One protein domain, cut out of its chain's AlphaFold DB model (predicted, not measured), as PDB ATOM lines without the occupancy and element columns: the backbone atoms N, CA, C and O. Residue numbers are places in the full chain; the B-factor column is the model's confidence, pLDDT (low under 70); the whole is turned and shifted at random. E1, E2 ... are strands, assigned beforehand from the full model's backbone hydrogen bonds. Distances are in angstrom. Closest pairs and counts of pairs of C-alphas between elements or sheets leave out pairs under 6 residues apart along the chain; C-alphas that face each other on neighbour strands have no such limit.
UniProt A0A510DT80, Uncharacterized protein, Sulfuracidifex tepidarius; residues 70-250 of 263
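AT A GLANCE: This is residues 70 to 250 of the 263 residues of an uncharacterized protein of Sulfuracidifex tepidarius (UniProt A0A510DT80). Two five-stranded sheets lie face to face as a sandwich, their strands running nearly along one another, and both sheets are bowed, most of their strands bending partway along. E8, E7, E6, E1 and E10 make one layer; E5, E4, E3, E2 and E9 make the other. The printed part has 181 residues, with no named helix and ten named strands, E1 to E10 in chain order; each sheet is antiparallel in the order just given, and the class is all strand. It is compact, with a radius of gyration of the C-alphas of 16.3 A, and spans 50 by 38 by 27 A.

HOW THE PARTS SIT: Start with E6, residues 167 to 182, an inner strand. Beside it find E1, residues 78 to 90, antiparallel at 167 degrees, with N 83 and O 174 2.8 A apart, within hydrogen-bond range. E7, residues 187 to 197, is its other neighbour, with N 175 and O 196 at 2.8 A. The edge strands are E8, residues 202 to 216, with N 193 and O 207 at 2.9 A to E7, and E10, residues 244 to 250, with N 82 and O 247 at 2.8 A to E1. In the other sheet, E2, residues 99 to 110, and E3, residues 118 to 129, form a hairpin, with N 103 and O 125 at 2.8 A. E4, residues 133 to 143, pairs with E3 through N 124 and O 139 at 2.8 A. E5, residues 156 to 164, and E9, residues 219 to 225, are the edges: N 160 and O 136 are 2.8 A apart, N 219 and O 108 likewise 2.8 A. E2 to E5 form a meander, each strand the antiparallel neighbour of the one before; E6 to E8 form another. Between the sheets, the closest C-alphas of E3 and E6 are those of Pro 123 and Leu 176, 6.3 A apart. E5 and E10 are apart.

IN THESE COORDINATES: Find C-alpha 78 at (40.419, -25.297, 36.661), where E1 begins; it runs 33.2 A and bends by 81 degrees at residue 87. E6, the longest strand by residues, runs 41.4 A from C-alpha 167 at (48.642, 7.106, 43.981). E8 runs 31.1 A, bending by 99 degrees at residue 213; E2, 25.1 A, bends by 104 degrees at residue 107. E3, E4, E5 and E7 run 26.6, 29.7, 24.0 and 29.4 A. E9 runs 17.4 A and E10 17.3 A, ending at C-alpha 250, (34.643, -19.692, 36.908).

THE WHOLE: The C-alphas of Ser 94 and Ser 184 are the two farthest apart, 51.1 A. The printed part has no cut. The long links are E4 to E5, 12 residues, and E9 to E10, 18 residues. Mean pLDDT of the printed part is 82.1; look for values under 70 at residues 70 to 75, 95, 110 to 118, 145 to 152 and 228 to 233.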
ATOM      1  N   ALA A  70      34.393 -18.088  49.007       50.56
ATOM      2  CA  ALA A  70      34.921 -19.440  49.181       50.56
ATOM      3  C   ALA A  70      33.924 -20.524  48.715       50.56
ATOM      4  O   ALA A  70      32.813 -20.639  49.243       50.56
ATOM      5  N   TYR A  71      34.328 -21.371  47.763       51.91
ATOM      6  CA  TYR A  71      33.516 -22.473  47.229       51.91
ATOM      7  C   TYR A  71      34.079 -23.844  47.617       51.91
ATOM      8  O   TYR A  71      35.108 -24.269  47.097       51.91
ATOM      9  N   ASN A  72      33.357 -24.577  48.471       55.22
ATOM     10  CA  ASN A  72      33.645 -25.983  48.778       55.22
ATOM     11  C   ASN A  72      33.104 -26.885  47.649       55.22
ATOM     12  O   ASN A  72      31.894 -27.117  47.584       55.22
ATOM     13  N   LEU A  73      33.969 -27.413  46.779       56.59
ATOM     14  CA  LEU A  73      33.590 -28.366  45.719       56.59
ATOM     15  C   LEU A  73      34.382 -29.676  45.864       56.59
ATOM     16  O   LEU A  73      35.391 -29.745  46.558       56.59
ATOM     17  N   SER A  74      33.898 -30.755  45.245       55.88
ATOM     18  CA  SER A  74      34.429 -32.105  45.491       55.88
ATOM     19  C   SER A  74      35.763 -32.406  44.802       55.88
ATOM     20  O   SER A  74      36.521 -33.223  45.326       55.88
ATOM     21  N   LYS A  75      36.017 -31.774  43.647       68.69
ATOM     22  CA  LYS A  75      37.315 -31.640  42.968       68.69
ATOM     23  C   LYS A  75      37.303 -30.373  42.113       68.69
ATOM     24  O   LYS A  75      36.302 -30.148  41.426       68.69
ATOM     25  N   ILE A  76      38.382 -29.601  42.091       70.81
ATOM     26  CA  ILE A  76      38.547 -28.423  41.236       70.81
ATOM     27  C   ILE A  76      39.920 -28.489  40.562       70.81
ATOM     28  O   ILE A  76      40.964 -28.457  41.206       70.81
ATOM     29  N   THR A  77      39.916 -28.587  39.235       80.62
ATOM     30  CA  THR A  77      41.128 -28.646  38.404       80.62
ATOM     31  C   THR A  77      41.320 -27.397  37.559       80.62
ATOM     32  O   THR A  77      42.407 -27.200  37.032       80.62
ATOM     33  N   PHE A  78      40.315 -26.531  37.434       85.31
ATOM     34  CA  PHE A  78      40.419 -25.297  36.661       85.31
ATOM     35  C   PHE A  78      39.746 -24.134  37.389       85.31
ATOM     36  O   PHE A  78      38.616 -24.273  37.860       85.31
ATOM     37  N   VAL A  79      40.429 -22.990  37.457       87.88
ATOM     38  CA  VAL A  79      39.938 -21.738  38.051       87.88
ATOM     39  C   VAL A  79      40.370 -20.579  37.165       87.88
ATOM     40  O   VAL A  79      41.529 -20.521  36.763       87.88
ATOM     41  N   THR A  80      39.473 -19.646  36.862       89.88
ATOM     42  CA  THR A  80      39.798 -18.447  36.076       89.88
ATOM     43  C   THR A  80      38.930 -17.254  36.469       89.88
ATOM     44  O   THR A  80      37.797 -17.426  36.924       89.88
ATOM     45  N   THR A  81      39.449 -16.037  36.304       87.81
ATOM     46  CA  THR A  81      38.692 -14.785  36.457       87.81
ATOM     47  C   THR A  81      39.337 -13.635  35.678       87.81
ATOM     48  O   THR A  81      40.519 -13.685  35.326       87.81
ATOM     49  N   LEU A  82      38.565 -12.574  35.441       89.62
ATOM     50  CA  LEU A  82      39.047 -11.276  34.983       89.62
ATOM     51  C   LEU A  82      39.000 -10.264  36.136       89.62
ATOM     52  O   LEU A  82      37.933  -9.739  36.458       89.62
ATOM     53  N   VAL A  83      40.155  -9.941  36.718       90.75
ATOM     54  CA  VAL A  83      40.298  -8.865  37.711       90.75
ATOM     55  C   VAL A  83      40.431  -7.533  36.981       90.75
ATOM     56  O   VAL A  83      41.497  -7.188  36.468       90.75
ATOM     57  N   ASN A  84      39.345  -6.772  36.890       90.50
ATOM     58  CA  ASN A  84      39.371  -5.421  36.337       90.50
ATOM     59  C   ASN A  84      39.817  -4.432  37.419       90.50
ATOM     60  O   ASN A  84      39.075  -4.242  38.377       90.50
ATOM     61  N   LEU A  85      40.977  -3.790  37.243       94.00
ATOM     62  CA  LEU A  85      41.492  -2.716  38.100       94.00
ATOM     63  C   LEU A  85      41.555  -1.418  37.281       94.00
ATOM     64  O   LEU A  85      42.516  -1.173  36.542       94.00
ATOM     65  N   THR A  86      40.505  -0.600  37.375       92.69
ATOM     66  CA  THR A  86      40.345   0.633  36.590       92.69
ATOM     67  C   THR A  86      39.884   1.787  37.480       92.69
ATOM     68  O   THR A  86      38.834   1.706  38.106       92.69
ATOM     69  N   GLY A  87      40.644   2.882  37.510       93.38
ATOM     70  CA  GLY A  87      40.398   4.041  38.375       93.38
ATOM     71  C   GLY A  87      41.656   4.463  39.134       93.38
ATOM     72  O   GLY A  87      42.751   3.997  38.836       93.38
ATOM     73  N   THR A  88      41.516   5.354  40.114       94.56
ATOM     74  CA  THR A  88      42.645   5.802  40.948       94.56
ATOM     75  C   THR A  88      42.713   5.002  42.248       94.56
ATOM     76  O   THR A  88      41.691   4.798  42.905       94.56
ATOM     77  N   PHE A  89      43.915   4.551  42.590       92.50
ATOM     78  CA  PHE A  89      44.264   3.764  43.771       92.50
ATOM     79  C   PHE A  89      45.263   4.606  44.574       92.50
ATOM     80  O   PHE A  89      46.276   5.024  44.005       92.50
ATOM     81  N   SER A  90      44.965   4.916  45.839       91.69
ATOM     82  CA  SER A  90      45.671   5.971  46.587       91.69
ATOM     83  C   SER A  90      46.024   5.585  48.018       91.69
ATOM     84  O   SER A  90      45.265   4.897  48.692       91.69
ATOM     85  N   TYR A  91      47.126   6.137  48.509       88.69
ATOM     86  CA  TYR A  91      47.563   6.062  49.898       88.69
ATOM     87  C   TYR A  91      46.561   6.697  50.879       88.69
ATOM     88  O   TYR A  91      46.010   7.773  50.622       88.69
ATOM     89  N   ASN A  92      46.369   6.075  52.037       86.25
ATOM     90  CA  ASN A  92      45.544   6.514  53.151       86.25
ATOM     91  C   ASN A  92      46.417   7.110  54.269       86.25
ATOM     92  O   ASN A  92      46.629   6.514  55.323       86.25
ATOM     93  N   SER A  93      46.848   8.362  54.095       80.94
ATOM     94  CA  SER A  93      47.771   9.075  55.003       80.94
ATOM     95  C   SER A  93      47.357   9.186  56.489       80.94
ATOM     96  O   SER A  93      48.122   9.720  57.295       80.94
ATOM     97  N   SER A  94      46.186   8.669  56.876       80.06
ATOM     98  CA  SER A  94      45.802   8.437  58.273       80.06
ATOM     99  C   SER A  94      46.471   7.208  58.921       80.06
ATOM    100  O   SER A  94      46.727   7.249  60.125       80.06
ATOM    101  N   GLN A  95      46.790   6.163  58.145       69.31
ATOM    102  CA  GLN A  95      47.309   4.871  58.625       69.31
ATOM    103  C   GLN A  95      48.816   4.911  58.927       69.31
ATOM    104  O   GLN A  95      49.233   4.597  60.042       69.31
ATOM    105  N   LYS A  96      49.603   5.438  57.971       73.12
ATOM    106  CA  LYS A  96      51.081   5.534  57.958       73.12
ATOM    107  C   LYS A  96      51.814   4.204  57.741       73.12
ATOM    108  O   LYS A  96      51.411   3.155  58.223       73.12
ATOM    109  N   GLY A  97      52.993   4.300  57.124       81.44
ATOM    110  CA  GLY A  97      53.831   3.150  56.773       81.44
ATOM    111  C   GLY A  97      53.554   2.670  55.351       81.44
ATOM    112  O   GLY A  97      53.084   3.449  54.525       81.44
ATOM    113  N   LEU A  98      53.862   1.406  55.068       83.50
ATOM    114  CA  LEU A  98      53.455   0.758  53.823       83.50
ATOM    115  C   LEU A  98      51.950   0.460  53.862       83.50
ATOM    116  O   LEU A  98      51.432   0.012  54.885       83.50
ATOM    117  N   GLU A  99      51.288   0.655  52.730       87.06
ATOM    118  CA  GLU A  99      49.938   0.175  52.456       87.06
ATOM    119  C   GLU A  99      49.957  -0.789  51.271       87.06
ATOM    120  O   GLU A  99      50.729  -0.597  50.326       87.06
ATOM    121  N   ALA A 100      49.106  -1.811  51.315       87.31
ATOM    122  CA  ALA A 100      49.000  -2.825  50.274       87.31
ATOM    123  C   ALA A 100      47.578  -3.392  50.183       87.31
ATOM    124  O   ALA A 100      46.831  -3.382  51.159       87.31
ATOM    125  N   VAL A 101      47.230  -3.892  49.000       87.62
ATOM    126  CA  VAL A 101      46.063  -4.743  48.766       87.62
ATOM    127  C   VAL A 101      46.412  -5.817  47.743       87.62
ATOM    128  O   VAL A 101      47.012  -5.525  46.699       87.62
ATOM    129  N   ASP A 102      45.969  -7.035  48.025       88.94
ATOM    130  CA  ASP A 102      46.132  -8.190  47.153       88.94
ATOM    131  C   ASP A 102      44.791  -8.542  46.491       88.94
ATOM    132  O   ASP A 102      43.738  -8.548  47.128       88.94
ATOM    133  N   TYR A 103      44.832  -8.832  45.190       90.12
ATOM    134  CA  TYR A 103      43.708  -9.289  44.372       90.12
ATOM    135  C   TYR A 103      44.069 -10.632  43.747       90.12
ATOM    136  O   TYR A 103      44.912 -10.684  42.844       90.12
ATOM    137  N   TYR A 104      43.445 -11.722  44.187       89.38
ATOM    138  CA  TYR A 104      43.879 -13.063  43.788       89.38
ATOM    139  C   TYR A 104      42.734 -14.047  43.556       89.38
ATOM    140  O   TYR A 104      41.573 -13.819  43.903       89.38
ATOM    141  N   ILE A 105      43.105 -15.176  42.954       88.69
ATOM    142  CA  ILE A 105      42.342 -16.420  43.041       88.69
ATOM    143  C   ILE A 105      43.223 -17.477  43.681       88.69
ATOM    144  O   ILE A 105      44.395 -17.576  43.331       88.69
ATOM    145  N   ALA A 106      42.671 -18.273  44.589       86.44
ATOM    146  CA  ALA A 106      43.401 -19.371  45.213       86.44
ATOM    147  C   ALA A 106      42.667 -20.695  45.027       86.44
ATOM    148  O   ALA A 106      41.436 -20.745  45.010       86.44
ATOM    149  N   LEU A 107      43.442 -21.770  44.911       86.69
ATOM    150  CA  LEU A 107      42.970 -23.151  44.890       86.69
ATOM    151  C   LEU A 107      43.706 -23.938  45.982       86.69
ATOM    152  O   LEU A 107      44.939 -23.955  46.002       86.69
ATOM    153  N   GLY A 108      42.965 -24.594  46.878       81.69
ATOM    154  CA  GLY A 108      43.555 -25.394  47.951       81.69
ATOM    155  C   GLY A 108      42.610 -25.706  49.114       81.69
ATOM    156  O   GLY A 108      41.476 -26.138  48.898       81.69
ATOM    157  N   GLN A 109      43.088 -25.514  50.346       75.19
ATOM    158  CA  GLN A 109      42.367 -25.761  51.595       75.19
ATOM    159  C   GLN A 109      42.885 -24.859  52.735       75.19
ATOM    160  O   GLN A 109      44.069 -24.897  53.071       75.19
ATOM    161  N   ILE A 110      41.984 -24.162  53.433       69.00
ATOM    162  CA  ILE A 110      42.252 -23.587  54.762       69.00
ATOM    163  C   ILE A 110      42.179 -24.707  55.815       69.00
ATOM    164  O   ILE A 110      41.225 -25.493  55.840       69.00
ATOM    165  N   LEU A 111      43.175 -24.803  56.702       60.66
ATOM    166  CA  LEU A 111      43.115 -25.728  57.835       60.66
ATOM    167  C   LEU A 111      42.261 -25.159  58.981       60.66
ATOM    168  O   LEU A 111      42.470 -24.017  59.384       60.66
ATOM    169  N   PRO A 112      41.342 -25.948  59.568       45.03
ATOM    170  CA  PRO A 112      40.694 -25.576  60.818       45.03
ATOM    171  C   PRO A 112      41.641 -25.777  62.017       45.03
ATOM    172  O   PRO A 112      42.260 -26.837  62.146       45.03
ATOM    173  N   ASN A 113      41.637 -24.794  62.929       46.72
ATOM    174  CA  ASN A 113      42.402 -24.656  64.186       46.72
ATOM    175  C   ASN A 113      43.739 -23.894  64.088       46.72
ATOM    176  O   ASN A 113      44.324 -23.749  63.023       46.72
ATOM    177  N   ASP A 114      44.206 -23.468  65.267       44.47
ATOM    178  CA  ASP A 114      45.254 -22.504  65.672       44.47
ATOM    179  C   ASP A 114      46.644 -22.563  64.995       44.47
ATOM    180  O   ASP A 114      47.557 -21.826  65.376       44.47
ATOM    181  N   LYS A 115      46.848 -23.434  64.004       46.94
ATOM    182  CA  LYS A 115      48.001 -23.379  63.106       46.94
ATOM    183  C   LYS A 115      47.656 -22.498  61.910       46.94
ATOM    184  O   LYS A 115      46.876 -22.901  61.056       46.94
ATOM    185  N   TYR A 116      48.308 -21.343  61.825       49.69
ATOM    186  CA  TYR A 116      48.244 -20.388  60.713       49.69
ATOM    187  C   TYR A 116      48.823 -20.967  59.402       49.69
ATOM    188  O   TYR A 116      49.894 -20.567  58.950       49.69
ATOM    189  N   GLY A 117      48.149 -21.958  58.821       57.25
ATOM    190  CA  GLY A 117      48.574 -22.655  57.613       57.25
ATOM    191  C   GLY A 117      47.381 -23.030  56.746       57.25
ATOM    192  O   GLY A 117      46.766 -24.075  56.946       57.25
ATOM    193  N   ALA A 118      47.081 -22.195  55.759       66.50
ATOM    194  CA  ALA A 118      46.342 -22.634  54.585       66.50
ATOM    195  C   ALA A 118      47.320 -23.315  53.614       66.50
ATOM    196  O   ALA A 118      48.470 -22.897  53.497       66.50
ATOM    197  N   TYR A 119      46.871 -24.353  52.914       78.06
ATOM    198  CA  TYR A 119      47.593 -24.915  51.777       78.06
ATOM    199  C   TYR A 119      46.942 -24.387  50.506       78.06
ATOM    200  O   TYR A 119      45.749 -24.610  50.304       78.06
ATOM    201  N   TYR A 120      47.682 -23.686  49.657       82.75
ATOM    202  CA  TYR A 120      47.103 -23.010  48.500       82.75
ATOM    203  C   TYR A 120      48.116 -22.797  47.382       82.75
ATOM    204  O   TYR A 120      49.327 -22.800  47.600       82.75
ATOM    205  N   ILE A 121      47.605 -22.571  46.176       87.50
ATOM    206  CA  ILE A 121      48.349 -21.943  45.089       87.50
ATOM    207  C   ILE A 121      47.518 -20.805  44.501       87.50
ATOM    208  O   ILE A 121      46.315 -20.970  44.286       87.50
ATOM    209  N   GLN A 122      48.153 -19.651  44.283       89.00
ATOM    210  CA  GLN A 122      47.477 -18.425  43.864       89.00
ATOM    211  C   GLN A 122      48.343 -17.523  42.967       89.00
ATOM    212  O   GLN A 122      49.460 -17.157  43.347       89.00
ATOM    213  N   PRO A 123      47.846 -17.117  41.785       92.19
ATOM    214  CA  PRO A 123      48.251 -15.874  41.142       92.19
ATOM    215  C   PRO A 123      47.608 -14.667  41.844       92.19
ATOM    216  O   PRO A 123      46.393 -14.625  42.041       92.19
ATOM    217  N   VAL A 124      48.429 -13.668  42.159       90.00
ATOM    218  CA  VAL A 124      48.082 -12.446  42.895       90.00
ATOM    219  C   VAL A 124      48.440 -11.218  42.057       90.00
ATOM    220  O   VAL A 124      49.492 -11.183  41.413       90.00
ATOM    221  N   ILE A 125      47.594 -10.190  42.088       94.94
ATOM    222  CA  ILE A 125      47.909  -8.826  41.651       94.94
ATOM    223  C   ILE A 125      47.944  -7.930  42.886       94.94
ATOM    224  O   ILE A 125      46.976  -7.888  43.636       94.94
ATOM    225  N   ILE A 126      49.041  -7.205  43.072       92.62
ATOM    226  CA  ILE A 126      49.342  -6.448  44.290       92.62
ATOM    227  C   ILE A 126      49.407  -4.966  43.934       92.62
ATOM    228  O   ILE A 126      50.213  -4.586  43.080       92.62
ATOM    229  N   PHE A 127      48.606  -4.120  44.582       91.75
ATOM    230  CA  PHE A 127      48.832  -2.669  44.597       91.75
ATOM    231  C   PHE A 127      49.438  -2.276  45.942       91.75
ATOM    232  O   PHE A 127      48.897  -2.646  46.980       91.75
ATOM    233  N   ALA A 128      50.525  -1.503  45.929       89.38
ATOM    234  CA  ALA A 128      51.183  -1.038  47.146       89.38
ATOM    235  C   ALA A 128      51.659   0.418  47.033       89.38
ATOM    236  O   ALA A 128      51.979   0.900  45.944       89.38
ATOM    237  N   SER A 129      51.715   1.119  48.167       88.19
ATOM    238  CA  SER A 129      52.164   2.513  48.274       88.19
ATOM    239  C   SER A 129      52.717   2.805  49.670       88.19
ATOM    240  O   SER A 129      52.095   2.440  50.663       88.19
ATOM    241  N   ASP A 130      53.832   3.530  49.773       85.25
ATOM    242  CA  ASP A 130      54.356   4.053  51.054       85.25
ATOM    243  C   ASP A 130      54.000   5.539  51.288       85.25
ATOM    244  O   ASP A 130      54.327   6.116  52.325       85.25
ATOM    245  N   GLY A 131      53.341   6.167  50.306       83.44
ATOM    246  CA  GLY A 131      52.993   7.588  50.292       83.44
ATOM    247  C   GLY A 131      54.005   8.481  49.560       83.44
ATOM    248  O   GLY A 131      53.670   9.627  49.253       83.44
ATOM    249  N   ASN A 132      55.194   7.970  49.226       84.12
ATOM    250  CA  ASN A 132      56.203   8.633  48.392       84.12
ATOM    251  C   ASN A 132      56.251   8.028  46.984       84.12
ATOM    252  O   ASN A 132      56.339   8.772  46.009       84.12
ATOM    253  N   ASP A 133      56.151   6.703  46.889       84.88
ATOM    254  CA  ASP A 133      56.088   5.913  45.661       84.88
ATOM    255  C   ASP A 133      54.887   4.950  45.709       84.88
ATOM    256  O   ASP A 133      54.416   4.549  46.778       84.88
ATOM    257  N   SER A 134      54.388   4.563  44.532       86.38
ATOM    258  CA  SER A 134      53.300   3.592  44.368       86.38
ATOM    259  C   SER A 134      53.605   2.605  43.240       86.38
ATOM    260  O   SER A 134      54.136   2.989  42.192       86.38
ATOM    261  N   CYS A 135      53.234   1.334  43.404       89.38
ATOM    262  CA  CYS A 135      53.448   0.292  42.401       89.38
ATOM    263  C   CYS A 135      52.237  -0.634  42.213       89.38
ATOM    264  O   CYS A 135      51.352  -0.746  43.061       89.38
ATOM    265  N   LEU A 136      52.224  -1.303  41.062       91.88
ATOM    266  CA  LEU A 136      51.378  -2.451  40.772       91.88
ATOM    267  C   LEU A 136      52.294  -3.610  40.365       91.88
ATOM    268  O   LEU A 136      53.122  -3.460  39.461       91.88
ATOM    269  N   ALA A 137      52.145  -4.756  41.012       91.75
ATOM    270  CA  ALA A 137      52.935  -5.959  40.785       91.75
ATOM    271  C   ALA A 137      52.036  -7.182  40.559       91.75
ATOM    272  O   ALA A 137      50.834  -7.156  40.821       91.75
ATOM    273  N   TRP A 138      52.636  -8.260  40.064       91.44
ATOM    274  CA  TRP A 138      52.073  -9.605  40.110       91.44
ATOM    275  C   TRP A 138      52.965 -10.485  40.983       91.44
ATOM    276  O   TRP A 138      54.187 -10.316  40.987       91.44
ATOM    277  N   GLN A 139      52.366 -11.453  41.666       87.88
ATOM    278  CA  GLN A 139      53.067 -12.534  42.353       87.88
ATOM    279  C   GLN A 139      52.398 -13.868  41.999       87.88
ATOM    280  O   GLN A 139      51.193 -13.930  41.764       87.88
ATOM    281  N   VAL A 140      53.169 -14.947  41.966       86.50
ATOM    282  CA  VAL A 140      52.646 -16.303  42.157       86.50
ATOM    283  C   VAL A 140      53.139 -16.776  43.512       86.50
ATOM    284  O   VAL A 140      54.332 -16.669  43.801       86.50
ATOM    285  N   GLN A 141      52.220 -17.269  44.335       82.88
ATOM    286  CA  GLN A 141      52.515 -17.909  45.611       82.88
ATOM    287  C   GLN A 141      52.011 -19.351  45.584       82.88
ATOM    288  O   GLN A 141      50.912 -19.615  45.091       82.88
ATOM    289  N   ALA A 142      52.766 -20.273  46.178       79.75
ATOM    290  CA  ALA A 142      52.251 -21.588  46.540       79.75
ATOM    291  C   ALA A 142      52.795 -22.041  47.897       79.75
ATOM    292  O   ALA A 142      53.941 -21.757  48.257       79.75
ATOM    293  N   TRP A 143      51.958 -22.770  48.631       76.38
ATOM    294  CA  TRP A 143      52.199 -23.218  49.994       76.38
ATOM    295  C   TRP A 143      51.650 -24.642  50.159       76.38
ATOM    296  O   TRP A 143      50.440 -24.855  50.234       76.38
ATOM    297  N   GLY A 144      52.547 -25.629  50.173       70.75
ATOM    298  CA  GLY A 144      52.221 -27.051  50.327       70.75
ATOM    299  C   GLY A 144      52.465 -27.579  51.743       70.75
ATOM    300  O   GLY A 144      52.828 -26.833  52.655       70.75
ATOM    301  N   ASP A 145      52.298 -28.889  51.934       69.19
ATOM    302  CA  ASP A 145      52.474 -29.538  53.241       69.19
ATOM    303  C   ASP A 145      53.942 -29.793  53.654       69.19
ATOM    304  O   ASP A 145      54.335 -30.918  53.950       69.19
ATOM    305  N   ASP A 146      54.763 -28.736  53.723       68.19
ATOM    306  CA  ASP A 146      56.054 -28.753  54.442       68.19
ATOM    307  C   ASP A 146      55.887 -28.311  55.912       68.19
ATOM    308  O   ASP A 146      56.621 -27.462  56.430       68.19
ATOM    309  N   TYR A 147      54.882 -28.861  56.605       59.69
ATOM    310  CA  TYR A 147      54.515 -28.500  57.986       59.69
ATOM    311  C   TYR A 147      54.074 -27.037  58.188       59.69
ATOM    312  O   TYR A 147      54.022 -26.569  59.328       59.69
ATOM    313  N   GLY A 148      53.732 -26.328  57.109       54.25
ATOM    314  CA  GLY A 148      53.367 -24.911  57.141       54.25
ATOM    315  C   GLY A 148      54.577 -23.979  57.050       54.25
ATOM    316  O   GLY A 148      54.862 -23.251  58.000       54.25
ATOM    317  N   LYS A 149      55.280 -23.994  55.912       58.94
ATOM    318  CA  LYS A 149      56.366 -23.053  55.594       58.94
ATOM    319  C   LYS A 149      56.210 -22.489  54.182       58.94
ATOM    320  O   LYS A 149      55.717 -23.177  53.289       58.94
ATOM    321  N   VAL A 150      56.735 -21.279  53.976       62.34
ATOM    322  CA  VAL A 150      57.007 -20.733  52.640       62.34
ATOM    323  C   VAL A 150      58.016 -21.639  51.933       62.34
ATOM    324  O   VAL A 150      59.096 -21.891  52.467       62.34
ATOM    325  N   VAL A 151      57.691 -22.080  50.719       65.75
ATOM    326  CA  VAL A 151      58.644 -22.723  49.805       65.75
ATOM    327  C   VAL A 151      59.025 -21.691  48.747       65.75
ATOM    328  O   VAL A 151      58.273 -21.459  47.798       65.75
ATOM    329  N   GLU A 152      60.165 -21.019  48.933       66.81
ATOM    330  CA  GLU A 152      60.596 -19.894  48.080       66.81
ATOM    331  C   GLU A 152      60.658 -20.268  46.589       66.81
ATOM    332  O   GLU A 152      60.354 -19.445  45.735       66.81
ATOM    333  N   GLU A 153      60.946 -21.533  46.272       70.94
ATOM    334  CA  GLU A 153      61.040 -22.065  44.904       70.94
ATOM    335  C   GLU A 153      59.729 -21.975  44.099       70.94
ATOM    336  O   GLU A 153      59.769 -21.945  42.869       70.94
ATOM    337  N   TYR A 154      58.569 -21.893  44.763       70.50
ATOM    338  CA  TYR A 154      57.265 -21.685  44.108       70.50
ATOM    339  C   TYR A 154      56.829 -20.215  44.082       70.50
ATOM    340  O   TYR A 154      55.782 -19.891  43.519       70.50
ATOM    341  N   ASN A 155      57.590 -19.331  44.730       76.19
ATOM    342  CA  ASN A 155      57.219 -17.944  44.958       76.19
ATOM    343  C   ASN A 155      58.009 -17.028  44.017       76.19
ATOM    344  O   ASN A 155      59.237 -16.991  44.020       76.19
ATOM    345  N   THR A 156      57.301 -16.270  43.184       80.88
ATOM    346  CA  THR A 156      57.920 -15.406  42.171       80.88
ATOM    347  C   THR A 156      57.094 -14.144  41.962       80.88
ATOM    348  O   THR A 156      55.872 -14.180  42.068       80.88
ATOM    349  N   ILE A 157      57.761 -13.012  41.733       86.56
ATOM    350  CA  ILE A 157      57.166 -11.672  41.767       86.56
ATOM    351  C   ILE A 157      57.749 -10.795  40.655       86.56
ATOM    352  O   ILE A 157      58.934 -10.899  40.324       86.56
ATOM    353  N   GLY A 158      56.939  -9.894  40.100       80.94
ATOM    354  CA  GLY A 158      57.393  -8.909  39.123       80.94
ATOM    355  C   GLY A 158      56.557  -7.631  39.126       80.94
ATOM    356  O   GLY A 158      55.338  -7.654  39.274       80.94
ATOM    357  N   VAL A 159      57.217  -6.489  38.933       87.56
ATOM    358  CA  VAL A 159      56.550  -5.184  38.832       87.56
ATOM    359  C   VAL A 159      55.917  -5.030  37.444       87.56
ATOM    360  O   VAL A 159      56.564  -5.278  36.427       87.56
ATOM    361  N   ILE A 160      54.654  -4.605  37.404       89.50
ATOM    362  CA  ILE A 160      53.892  -4.308  36.181       89.50
ATOM    363  C   ILE A 160      54.083  -2.842  35.797       89.50
ATOM    364  O   ILE A 160      54.322  -2.517  34.634       89.50
ATOM    365  N   THR A 161      53.948  -1.955  36.782       89.06
ATOM    366  CA  THR A 161      54.157  -0.513  36.651       89.06
ATOM    367  C   THR A 161      54.428   0.099  38.026       89.06
ATOM    368  O   THR A 161      54.103  -0.488  39.056       89.06
ATOM    369  N   GLY A 162      55.020   1.285  38.048       86.38
ATOM    370  CA  GLY A 162      55.231   2.067  39.257       86.38
ATOM    371  C   GLY A 162      55.509   3.522  38.914       86.38
ATOM    372  O   GLY A 162      55.845   3.848  37.771       86.38
ATOM    373  N   GLY A 163      55.348   4.396  39.895       78.00
ATOM    374  CA  GLY A 163      55.575   5.825  39.741       78.00
ATOM    375  C   GLY A 163      55.709   6.516  41.088       78.00
ATOM    376  O   GLY A 163      55.208   6.022  42.099       78.00
ATOM    377  N   SER A 164      56.369   7.668  41.077       82.69
ATOM    378  CA  SER A 164      56.463   8.522  42.250       82.69
ATOM    379  C   SER A 164      55.150   9.258  42.506       82.69
ATOM    380  O   SER A 164      54.449   9.688  41.585       82.69
ATOM    381  N   GLY A 165      54.825   9.396  43.784       83.69
ATOM    382  CA  GLY A 165      53.556   9.888  44.295       83.69
ATOM    383  C   GLY A 165      52.772   8.822  45.063       83.69
ATOM    384  O   GLY A 165      52.975   7.618  44.929       83.69
ATOM    385  N   SER A 166      51.816   9.300  45.852       87.00
ATOM    386  CA  SER A 166      50.947   8.526  46.741       87.00
ATOM    387  C   SER A 166      49.729   7.886  46.051       87.00
ATOM    388  O   SER A 166      48.725   7.608  46.709       87.00
ATOM    389  N   SER A 167      49.750   7.717  44.726       90.62
ATOM    390  CA  SER A 167      48.642   7.106  43.981       90.62
ATOM    391  C   SER A 167      49.038   6.655  42.578       90.62
ATOM    392  O   SER A 167      49.840   7.324  41.925       90.62
ATOM    393  N   LEU A 168      48.366   5.625  42.055       90.12
ATOM    394  CA  LEU A 168      48.376   5.276  40.630       90.12
ATOM    395  C   LEU A 168      46.976   5.392  40.021       90.12
ATOM    396  O   LEU A 168      45.974   5.055  40.649       90.12
ATOM    397  N   HIS A 169      46.913   5.804  38.754       93.88
ATOM    398  CA  HIS A 169      45.714   5.651  37.935       93.88
ATOM    399  C   HIS A 169      45.849   4.396  37.066       93.88
ATOM    400  O   HIS A 169      46.692   4.332  36.170       93.88
ATOM    401  N   LEU A 170      45.038   3.384  37.361       93.44
ATOM    402  CA  LEU A 170      45.071   2.065  36.741       93.44
ATOM    403  C   LEU A 170      43.985   1.929  35.666       93.44
ATOM    404  O   LEU A 170      42.926   2.552  35.735       93.44
ATOM    405  N   ASN A 171      44.255   1.099  34.658       94.69
ATOM    406  CA  ASN A 171      43.337   0.793  33.556       94.69
ATOM    407  C   ASN A 171      43.545  -0.653  33.061       94.69
ATOM    408  O   ASN A 171      43.539  -0.936  31.861       94.69
ATOM    409  N   TYR A 172      43.778  -1.582  33.987       94.69
ATOM    410  CA  TYR A 172      44.153  -2.966  33.702       94.69
ATOM    411  C   TYR A 172      42.945  -3.905  33.791       94.69
ATOM    412  O   TYR A 172      41.983  -3.640  34.507       94.69
ATOM    413  N   ILE A 173      42.987  -5.016  33.055       94.56
ATOM    414  CA  ILE A 173      42.148  -6.188  33.330       94.56
ATOM    415  C   ILE A 173      43.079  -7.389  33.307       94.56
ATOM    416  O   ILE A 173      43.675  -7.659  32.269       94.56
ATOM    417  N   PHE A 174      43.221  -8.093  34.422       96.00
ATOM    418  CA  PHE A 174      44.075  -9.272  34.520       96.00
ATOM    419  C   PHE A 174      43.250 -10.538  34.349       96.00
ATOM    420  O   PHE A 174      42.315 -10.768  35.107       96.00
ATOM    421  N   ASN A 175      43.610 -11.371  33.376       94.75
ATOM    422  CA  ASN A 175      43.254 -12.780  33.421       94.75
ATOM    423  C   ASN A 175      44.185 -13.448  34.437       94.75
ATOM    424  O   ASN A 175      45.402 -13.458  34.229       94.75
ATOM    425  N   LEU A 176      43.593 -13.976  35.507       95.00
ATOM    426  CA  LEU A 176      44.240 -14.889  36.441       95.00
ATOM    427  C   LEU A 176      43.648 -16.278  36.209       95.00
ATOM    428  O   LEU A 176      42.425 -16.425  36.202       95.00
ATOM    429  N   THR A 177      44.494 -17.289  36.005       94.38
ATOM    430  CA  THR A 177      44.055 -18.673  35.769       94.38
ATOM    431  C   THR A 177      44.969 -19.684  36.460       94.38
ATOM    432  O   THR A 177      46.192 -19.538  36.444       94.38
ATOM    433  N   ILE A 178      44.354 -20.735  37.011       93.31
ATOM    434  CA  ILE A 178      44.975 -21.937  37.578       93.31
ATOM    435  C   ILE A 178      44.428 -23.156  36.818       93.31
ATOM    436  O   ILE A 178      43.212 -23.299  36.681       93.31
ATOM    437  N   ASN A 179      45.297 -24.059  36.358       92.19
ATOM    438  CA  ASN A 179      44.918 -25.379  35.836       92.19
ATOM    439  C   ASN A 179      45.784 -26.461  36.507       92.19
ATOM    440  O   ASN A 179      47.003 -26.454  36.355       92.19
ATOM    441  N   ALA A 180      45.168 -27.348  37.285       91.38
ATOM    442  CA  ALA A 180      45.809 -28.181  38.298       91.38
ATOM    443  C   ALA A 180      45.726 -29.689  37.992       91.38
ATOM    444  O   ALA A 180      44.647 -30.241  37.757       91.38
ATOM    445  N   THR A 181      46.869 -30.372  38.080       91.06
ATOM    446  CA  THR A 181      46.975 -31.838  38.033       91.06
ATOM    447  C   THR A 181      46.783 -32.408  39.437       91.06
ATOM    448  O   THR A 181      47.500 -32.021  40.360       91.06
ATOM    449  N   LEU A 182      45.860 -33.363  39.597       89.56
ATOM    450  CA  LEU A 182      45.595 -34.047  40.869       89.56
ATOM    451  C   LEU A 182      46.157 -35.476  40.885       89.56
ATOM    452  O   LEU A 182      46.025 -36.213  39.907       89.56
ATOM    453  N   ASN A 183      46.680 -35.906  42.034       89.06
ATOM    454  CA  ASN A 183      46.960 -37.316  42.314       89.06
ATOM    455  C   ASN A 183      45.672 -38.120  42.615       89.06
ATOM    456  O   ASN A 183      44.558 -37.585  42.672       89.06
ATOM    457  N   SER A 184      45.807 -39.432  42.839       86.44
ATOM    458  CA  SER A 184      44.668 -40.315  43.135       86.44
ATOM    459  C   SER A 184      43.993 -40.033  44.486       86.44
ATOM    460  O   SER A 184      42.834 -40.407  44.669       86.44
ATOM    461  N   GLN A 185      44.667 -39.326  45.397       86.88
ATOM    462  CA  GLN A 185      44.147 -38.854  46.682       86.88
ATOM    463  C   GLN A 185      43.349 -37.538  46.569       86.88
ATOM    464  O   GLN A 185      42.676 -37.156  47.525       86.88
ATOM    465  N   GLY A 186      43.377 -36.851  45.420       83.94
ATOM    466  CA  GLY A 186      42.754 -35.530  45.261       83.94
ATOM    467  C   GLY A 186      43.580 -34.402  45.886       83.94
ATOM    468  O   GLY A 186      43.030 -33.516  46.543       83.94
ATOM    469  N   GLN A 187      44.900 -34.467  45.718       87.25
ATOM    470  CA  GLN A 187      45.847 -33.409  46.056       87.25
ATOM    471  C   GLN A 187      46.547 -32.939  44.776       87.25
ATOM    472  O   GLN A 187      46.885 -33.753  43.915       87.25
ATOM    473  N   ILE A 188      46.776 -31.637  44.667       88.88
ATOM    474  CA  ILE A 188      47.461 -30.978  43.560       88.88
ATOM    475  C   ILE A 188      48.944 -31.348  43.604       88.88
ATOM    476  O   ILE A 188      49.613 -31.122  44.613       88.88
ATOM    477  N   THR A 189      49.449 -31.908  42.505       90.94
ATOM    478  CA  THR A 189      50.874 -32.228  42.293       90.94
ATOM    479  C   THR A 189      51.544 -31.290  41.298       90.94
ATOM    480  O   THR A 189      52.765 -31.193  41.276       90.94
ATOM    481  N   GLN A 190      50.765 -30.623  40.448       92.00
ATOM    482  CA  GLN A 190      51.248 -29.616  39.506       92.00
ATOM    483  C   GLN A 190      50.160 -28.572  39.301       92.00
ATOM    484  O   GLN A 190      48.976 -28.913  39.341       92.00
ATOM    485  N   ALA A 191      50.536 -27.342  38.973       91.75
ATOM    486  CA  ALA A 191      49.586 -26.370  38.454       91.75
ATOM    487  C   ALA A 191      50.228 -25.443  37.423       91.75
ATOM    488  O   ALA A 191      51.260 -24.823  37.669       91.75
ATOM    489  N   TYR A 192      49.576 -25.332  36.271       94.06
ATOM    490  CA  TYR A 192      49.808 -24.269  35.308       94.06
ATOM    491  C   TYR A 192      49.146 -22.987  35.808       94.06
ATOM    492  O   TYR A 192      47.933 -22.957  36.030       94.06
ATOM    493  N   ILE A 193      49.950 -21.939  35.982       95.06
ATOM    494  CA  ILE A 193      49.515 -20.618  36.430       95.06
ATOM    495  C   ILE A 193      49.715 -19.621  35.292       95.06
ATOM    496  O   ILE A 193      50.769 -19.589  34.649       95.06
ATOM    497  N   TYR A 194      48.705 -18.788  35.060       95.12
ATOM    498  CA  TYR A 194      48.712 -17.765  34.021       95.12
ATOM    499  C   TYR A 194      48.241 -16.420  34.575       95.12
ATOM    500  O   TYR A 194      47.183 -16.330  35.200       95.12
ATOM    501  N   ILE A 195      49.042 -15.384  34.322       96.44
ATOM    502  CA  ILE A 195      48.781 -13.987  34.677       96.44
ATOM    503  C   ILE A 195      49.037 -13.146  33.428       96.44
ATOM    504  O   ILE A 195      50.174 -13.072  32.956       96.44
ATOM    505  N   ALA A 196      48.007 -12.488  32.897       94.88
ATOM    506  CA  ALA A 196      48.144 -11.634  31.715       94.88
ATOM    507  C   ALA A 196      47.168 -10.453  31.713       94.88
ATOM    508  O   ALA A 196      46.034 -10.569  32.170       94.88
ATOM    509  N   ASN A 197      47.572  -9.328  31.122       94.38
ATOM    510  CA  ASN A 197      46.682  -8.203  30.854       94.38
ATOM    511  C   ASN A 197      45.769  -8.529  29.659       94.38
ATOM    512  O   ASN A 197      46.175  -8.448  28.499       94.38
ATOM    513  N   ALA A 198      44.510  -8.854  29.940       91.31
ATOM    514  CA  ALA A 198      43.487  -9.205  28.962       91.31
ATOM    515  C   ALA A 198      43.113  -8.054  28.002       91.31
ATOM    516  O   ALA A 198      42.536  -8.320  26.950       91.31
ATOM    517  N   LYS A 199      43.453  -6.790  28.315       89.62
ATOM    518  CA  LYS A 199      43.282  -5.653  27.386       89.62
ATOM    519  C   LYS A 199      44.385  -5.569  26.325       89.62
ATOM    520  O   LYS A 199      44.134  -5.028  25.254       89.62
ATOM    521  N   THR A 200      45.600  -6.046  26.616       92.62
ATOM    522  CA  THR A 200      46.780  -5.863  25.742       92.62
ATOM    523  C   THR A 200      47.388  -7.165  25.226       92.62
ATOM    524  O   THR A 200      48.232  -7.123  24.336       92.62
ATOM    525  N   GLY A 201      47.006  -8.314  25.790       90.00
ATOM    526  CA  GLY A 201      47.652  -9.603  25.532       90.00
ATOM    527  C   GLY A 201      49.025  -9.759  26.201       90.00
ATOM    528  O   GLY A 201      49.689 -10.766  25.975       90.00
ATOM    529  N   GLN A 202      49.472  -8.795  27.018       94.31
ATOM    530  CA  GLN A 202      50.756  -8.893  27.714       94.31
ATOM    531  C   GLN A 202      50.694  -9.979  28.792       94.31
ATOM    532  O   GLN A 202      50.015  -9.814  29.805       94.31
ATOM    533  N   VAL A 203      51.440 -11.061  28.588       95.44
ATOM    534  CA  VAL A 203      51.654 -12.117  29.583       95.44
ATOM    535  C   VAL A 203      52.733 -11.679  30.575       95.44
ATOM    536  O   VAL A 203      53.784 -11.182  30.169       95.44
ATOM    537  N   TYR A 204      52.470 -11.875  31.865       91.81
ATOM    538  CA  TYR A 204      53.411 -11.638  32.966       91.81
ATOM    539  C   TYR A 204      53.942 -12.953  33.544       91.81
ATOM    540  O   TYR A 204      55.141 -13.078  33.778       91.81
ATOM    541  N   TYR A 205      53.066 -13.952  33.700       93.06
ATOM    542  CA  TYR A 205      53.427 -15.311  34.098       93.06
ATOM    543  C   TYR A 205      52.628 -16.344  33.295       93.06
ATOM    544  O   TYR A 205      51.473 -16.101  32.945       93.06
ATOM    545  N   SER A 206      53.256 -17.475  32.963       95.44
ATOM    546  CA  SER A 206      52.693 -18.533  32.109       95.44
ATOM    547  C   SER A 206      53.563 -19.793  32.192       95.44
ATOM    548  O   SER A 206      54.290 -20.114  31.248       95.44
ATOM    549  N   GLN A 207      53.559 -20.476  33.337       92.31
ATOM    550  CA  GLN A 207      54.383 -21.672  33.570       92.31
ATOM    551  C   GLN A 207      53.635 -22.707  34.416       92.31
ATOM    552  O   GLN A 207      52.701 -22.373  35.145       92.31
ATOM    553  N   THR A 208      54.074 -23.964  34.332       92.50
ATOM    554  CA  THR A 208      53.655 -25.035  35.243       92.50
ATOM    555  C   THR A 208      54.631 -25.123  36.405       92.50
ATOM    556  O   THR A 208      55.833 -25.252  36.183       92.50
ATOM    557  N   ILE A 209      54.107 -25.083  37.627       90.06
ATOM    558  CA  ILE A 209      54.849 -25.352  38.858       90.06
ATOM    559  C   ILE A 209      54.635 -26.824  39.222       90.06
ATOM    560  O   ILE A 209      53.494 -27.256  39.406       90.06
ATOM    561  N   ASP A 210      55.725 -27.584  39.325       90.50
ATOM    562  CA  ASP A 210      55.743 -28.938  39.883       90.50
ATOM    563  C   ASP A 210      55.852 -28.860  41.415       90.50
ATOM    564  O   ASP A 210      56.793 -28.277  41.956       90.50
ATOM    565  N   LEU A 211      54.888 -29.443  42.131       86.12
ATOM    566  CA  LEU A 211      54.809 -29.369  43.590       86.12
ATOM    567  C   LEU A 211      55.396 -30.631  44.231       86.12
ATOM    568  O   LEU A 211      54.769 -31.691  44.245       86.12
ATOM    569  N   GLN A 212      56.573 -30.494  44.844       83.12
ATOM    570  CA  GLN A 212      57.137 -31.502  45.753       83.12
ATOM    571  C   GLN A 212      56.242 -31.692  46.990       83.12
ATOM    572  O   GLN A 212      56.109 -32.803  47.501       83.12
ATOM    573  N   TYR A 213      55.605 -30.609  47.442       84.00
ATOM    574  CA  TYR A 213      54.688 -30.585  48.577       84.00
ATOM    575  C   TYR A 213      53.254 -30.369  48.088       84.00
ATOM    576  O   TYR A 213      52.867 -29.263  47.717       84.00
ATOM    577  N   THR A 214      52.459 -31.438  48.065       86.12
ATOM    578  CA  THR A 214      51.117 -31.419  47.465       86.12
ATOM    579  C   THR A 214      50.109 -30.600  48.272       86.12
ATOM    580  O   THR A 214      50.101 -30.672  49.501       86.12
ATOM    581  N   ILE A 215      49.192 -29.916  47.587       85.31
ATOM    582  CA  ILE A 215      48.116 -29.115  48.196       85.31
ATOM    583  C   ILE A 215      46.791 -29.896  48.143       85.31
ATOM    584  O   ILE A 215      46.436 -30.383  47.072       85.31
ATOM    585  N   PRO A 216      46.008 -30.032  49.229       81.19
ATOM    586  CA  PRO A 216      44.670 -30.624  49.152       81.19
ATOM    587  C   PRO A 216      43.709 -29.765  48.313       81.19
ATOM    588  O   PRO A 216      43.475 -28.607  48.636       81.19
ATOM    589  N   ASP A 217      43.098 -30.339  47.275       79.19
ATOM    590  CA  ASP A 217      42.045 -29.679  46.484       79.19
ATOM    591  C   ASP A 217      40.699 -29.795  47.219       79.19
ATOM    592  O   ASP A 217      40.166 -30.901  47.365       79.19
ATOM    593  N   LYS A 218      40.192 -28.687  47.774       73.19
ATOM    594  CA  LYS A 218      38.933 -28.632  48.550       73.19
ATOM    595  C   LYS A 218      38.119 -27.360  48.310       73.19
ATOM    596  O   LYS A 218      36.892 -27.391  48.408       73.19
ATOM    597  N   GLN A 219      38.805 -26.242  48.092       76.38
ATOM    598  CA  GLN A 219      38.255 -24.896  48.158       76.38
ATOM    599  C   GLN A 219      38.857 -24.018  47.059       76.38
ATOM    600  O   GLN A 219      40.050 -24.116  46.756       76.38
ATOM    601  N   VAL A 220      38.027 -23.137  46.502       76.75
ATOM    602  CA  VAL A 220      38.459 -22.017  45.659       76.75
ATOM    603  C   VAL A 220      38.003 -20.703  46.253       76.75
ATOM    604  O   VAL A 220      36.888 -20.622  46.767       76.75
ATOM    605  N   PHE A 221      38.859 -19.698  46.113       77.94
ATOM    606  CA  PHE A 221      38.720 -18.360  46.668       77.94
ATOM    607  C   PHE A 221      38.871 -17.310  45.552       77.94
ATOM    608  O   PHE A 221      39.658 -17.506  44.623       77.94
ATOM    609  N   PHE A 222      38.129 -16.204  45.652       80.56
ATOM    610  CA  PHE A 222      38.223 -15.011  44.794       80.56
ATOM    611  C   PHE A 222      38.104 -13.782  45.705       80.56
ATOM    612  O   PHE A 222      36.984 -13.459  46.114       80.56
ATOM    613  N   GLU A 223      39.218 -13.169  46.114       80.81
ATOM    614  CA  GLU A 223      39.230 -12.300  47.310       80.81
ATOM    615  C   GLU A 223      40.074 -11.028  47.142       80.81
ATOM    616  O   GLU A 223      40.861 -10.884  46.201       80.81
ATOM    617  N   VAL A 224      39.834 -10.081  48.052       81.31
ATOM    618  CA  VAL A 224      40.546  -8.805  48.175       81.31
ATOM    619  C   VAL A 224      40.870  -8.596  49.647       81.31
ATOM    620  O   VAL A 224      39.940  -8.566  50.456       81.31
ATOM    621  N   GLU A 225      42.147  -8.429  49.983       78.19
ATOM    622  CA  GLU A 225      42.606  -8.333  51.375       78.19
ATOM    623  C   GLU A 225      43.786  -7.376  51.572       78.19
ATOM    624  O   GLU A 225      44.500  -7.031  50.629       78.19
ATOM    625  N   ASP A 226      44.001  -6.991  52.828       74.81
ATOM    626  CA  ASP A 226      45.253  -6.467  53.354       74.81
ATOM    627  C   ASP A 226      46.252  -7.611  53.659       74.81
ATOM    628  O   ASP A 226      46.076  -8.321  54.652       74.81
ATOM    629  N   PRO A 227      47.331  -7.793  52.867       70.94
ATOM    630  CA  PRO A 227      48.270  -8.899  53.056       70.94
ATOM    631  C   PRO A 227      49.176  -8.685  54.280       70.94
ATOM    632  O   PRO A 227      49.278  -7.584  54.826       70.94
ATOM    633  N   LEU A 228      49.900  -9.720  54.713       64.31
ATOM    634  CA  LEU A 228      50.682  -9.657  55.952       64.31
ATOM    635  C   LEU A 228      52.078  -9.036  55.839       64.31
ATOM    636  O   LEU A 228      52.897  -9.397  54.989       64.31
ATOM    637  N   SER A 229      52.411  -8.251  56.865       60.72
ATOM    638  CA  SER A 229      53.779  -7.943  57.283       60.72
ATOM    639  C   SER A 229      54.093  -8.702  58.580       60.72
ATOM    640  O   SER A 229      53.891  -8.203  59.691       60.72
ATOM    641  N   GLY A 230      54.597  -9.931  58.449       66.56
ATOM    642  CA  GLY A 230      54.862 -10.822  59.581       66.56
ATOM    643  C   GLY A 230      53.583 -11.504  60.071       66.56
ATOM    644  O   GLY A 230      53.110 -12.431  59.427       66.56
ATOM    645  N   THR A 231      53.038 -11.061  61.206       63.75
ATOM    646  CA  THR A 231      51.783 -11.584  61.796       63.75
ATOM    647  C   THR A 231      50.669 -10.536  61.865       63.75
ATOM    648  O   THR A 231      49.677 -10.741  62.561       63.75
ATOM    649  N   THR A 232      50.854  -9.389  61.210       65.12
ATOM    650  CA  THR A 232      49.929  -8.250  61.239       65.12
ATOM    651  C   THR A 232      49.598  -7.852  59.800       65.12
ATOM    652  O   THR A 232      50.539  -7.746  59.004       65.12
ATOM    653  N   PRO A 233      48.322  -7.613  59.451       67.19
ATOM    654  CA  PRO A 233      47.958  -7.044  58.157       67.19
ATOM    655  C   PRO A 233      48.648  -5.699  57.904       67.19
ATOM    656  O   PRO A 233      48.867  -4.898  58.820       67.19
ATOM    657  N   VAL A 234      49.023  -5.466  56.649       76.50
ATOM    658  CA  VAL A 234      49.486  -4.171  56.143       76.50
ATOM    659  C   VAL A 234      48.282  -3.227  56.055       76.50
ATOM    660  O   VAL A 234      47.157  -3.659  55.858       76.50
ATOM    661  N   SER A 235      48.471  -1.918  56.225       84.06
ATOM    662  CA  SER A 235      47.326  -0.998  56.203       84.06
ATOM    663  C   SER A 235      46.639  -0.960  54.831       84.06
ATOM    664  O   SER A 235      47.303  -0.846  53.801       84.06
ATOM    665  N   PHE A 236      45.305  -1.033  54.812       83.44
ATOM    666  CA  PHE A 236      44.539  -1.080  53.564       83.44
ATOM    667  C   PHE A 236      44.427   0.320  52.902       83.44
ATOM    668  O   PHE A 236      43.986   1.276  53.561       83.44
ATOM    669  N   PRO A 237      44.786   0.468  51.609       85.12
ATOM    670  CA  PRO A 237      44.801   1.754  50.908       85.12
ATOM    671  C   PRO A 237      43.414   2.306  50.541       85.12
ATOM    672  O   PRO A 237      42.399   1.609  50.510       85.12
ATOM    673  N   THR A 238      43.353   3.597  50.206       87.62
ATOM    674  CA  THR A 238      42.113   4.275  49.792       87.62
ATOM    675  C   THR A 238      41.716   3.866  48.373       87.62
ATOM    676  O   THR A 238      42.179   4.443  47.384       87.62
ATOM    677  N   ILE A 239      40.818   2.884  48.271       85.81
ATOM    678  CA  ILE A 239      40.318   2.351  46.999       85.81
ATOM    679  C   ILE A 239      38.781   2.363  46.993       85.81
ATOM    680  O   ILE A 239      38.154   1.626  47.754       85.81
ATOM    681  N   PRO A 240      38.140   3.166  46.124       85.06
ATOM    682  CA  PRO A 240      36.704   3.073  45.876       85.06
ATOM    683  C   PRO A 240      36.310   1.680  45.369       85.06
ATOM    684  O   PRO A 240      36.927   1.161  44.439       85.06
ATOM    685  N   SER A 241      35.230   1.105  45.900       75.31
ATOM    686  CA  SER A 241      34.718  -0.218  45.492       75.31
ATOM    687  C   SER A 241      34.234  -0.294  44.035       75.31
ATOM    688  O   SER A 241      33.991  -1.378  43.522       75.31
ATOM    689  N   SER A 242      34.129   0.842  43.341       80.50
ATOM    690  CA  SER A 242      33.923   0.915  41.889       80.50
ATOM    691  C   SER A 242      35.163   0.570  41.059       80.50
ATOM    692  O   SER A 242      35.034   0.353  39.855       80.50
ATOM    693  N   ASN A 243      36.357   0.585  41.662       84.50
ATOM    694  CA  ASN A 243      37.624   0.560  40.925       84.50
ATOM    695  C   ASN A 243      38.191  -0.854  40.737       84.50
ATOM    696  O   ASN A 243      39.100  -1.035  39.925       84.50
ATOM    697  N   TYR A 244      37.648  -1.844  41.451       85.31
ATOM    698  CA  TYR A 244      37.978  -3.257  41.293       85.31
ATOM    699  C   TYR A 244      36.717  -4.105  41.093       85.31
ATOM    700  O   TYR A 244      35.676  -3.831  41.684       85.31
ATOM    701  N   VAL A 245      36.800  -5.152  40.269       84.38
ATOM    702  CA  VAL A 245      35.769  -6.200  40.189       84.38
ATOM    703  C   VAL A 245      36.345  -7.504  39.638       84.38
ATOM    704  O   VAL A 245      37.062  -7.498  38.636       84.38
ATOM    705  N   PHE A 246      35.981  -8.622  40.270       79.75
ATOM    706  CA  PHE A 246      36.129  -9.967  39.717       79.75
ATOM    707  C   PHE A 246      34.985 -10.244  38.735       79.75
ATOM    708  O   PHE A 246      33.823 -10.333  39.130       79.75
ATOM    709  N   ALA A 247      35.302 -10.362  37.448       79.19
ATOM    710  CA  ALA A 247      34.339 -10.605  36.380       79.19
ATOM    711  C   ALA A 247      34.593 -11.955  35.698       79.19
ATOM    712  O   ALA A 247      35.731 -12.396  35.565       79.19
ATOM    713  N   ASN A 248      33.527 -12.606  35.223       82.31
ATOM    714  CA  ASN A 248      33.583 -13.914  34.551       82.31
ATOM    715  C   ASN A 248      34.290 -15.023  35.367       82.31
ATOM    716  O   ASN A 248      34.826 -15.962  34.782       82.31
ATOM    717  N   SER A 249      34.284 -14.921  36.703       81.00
ATOM    718  CA  SER A 249      34.836 -15.935  37.605       81.00
ATOM    719  C   SER A 249      34.210 -17.308  37.362       81.00
ATOM    720  O   SER A 249      32.986 -17.449  37.343       81.00
ATOM    721  N   TYR A 250      35.053 -18.323  37.195       80.75
ATOM    722  CA  TYR A 250      34.643 -19.692  36.908       80.75
ATOM    723  C   TYR A 250      35.589 -20.697  37.573       80.75
ATOM    724  O   TYR A 250      36.804 -20.504  37.581       80.75
TER     725      TYR A 250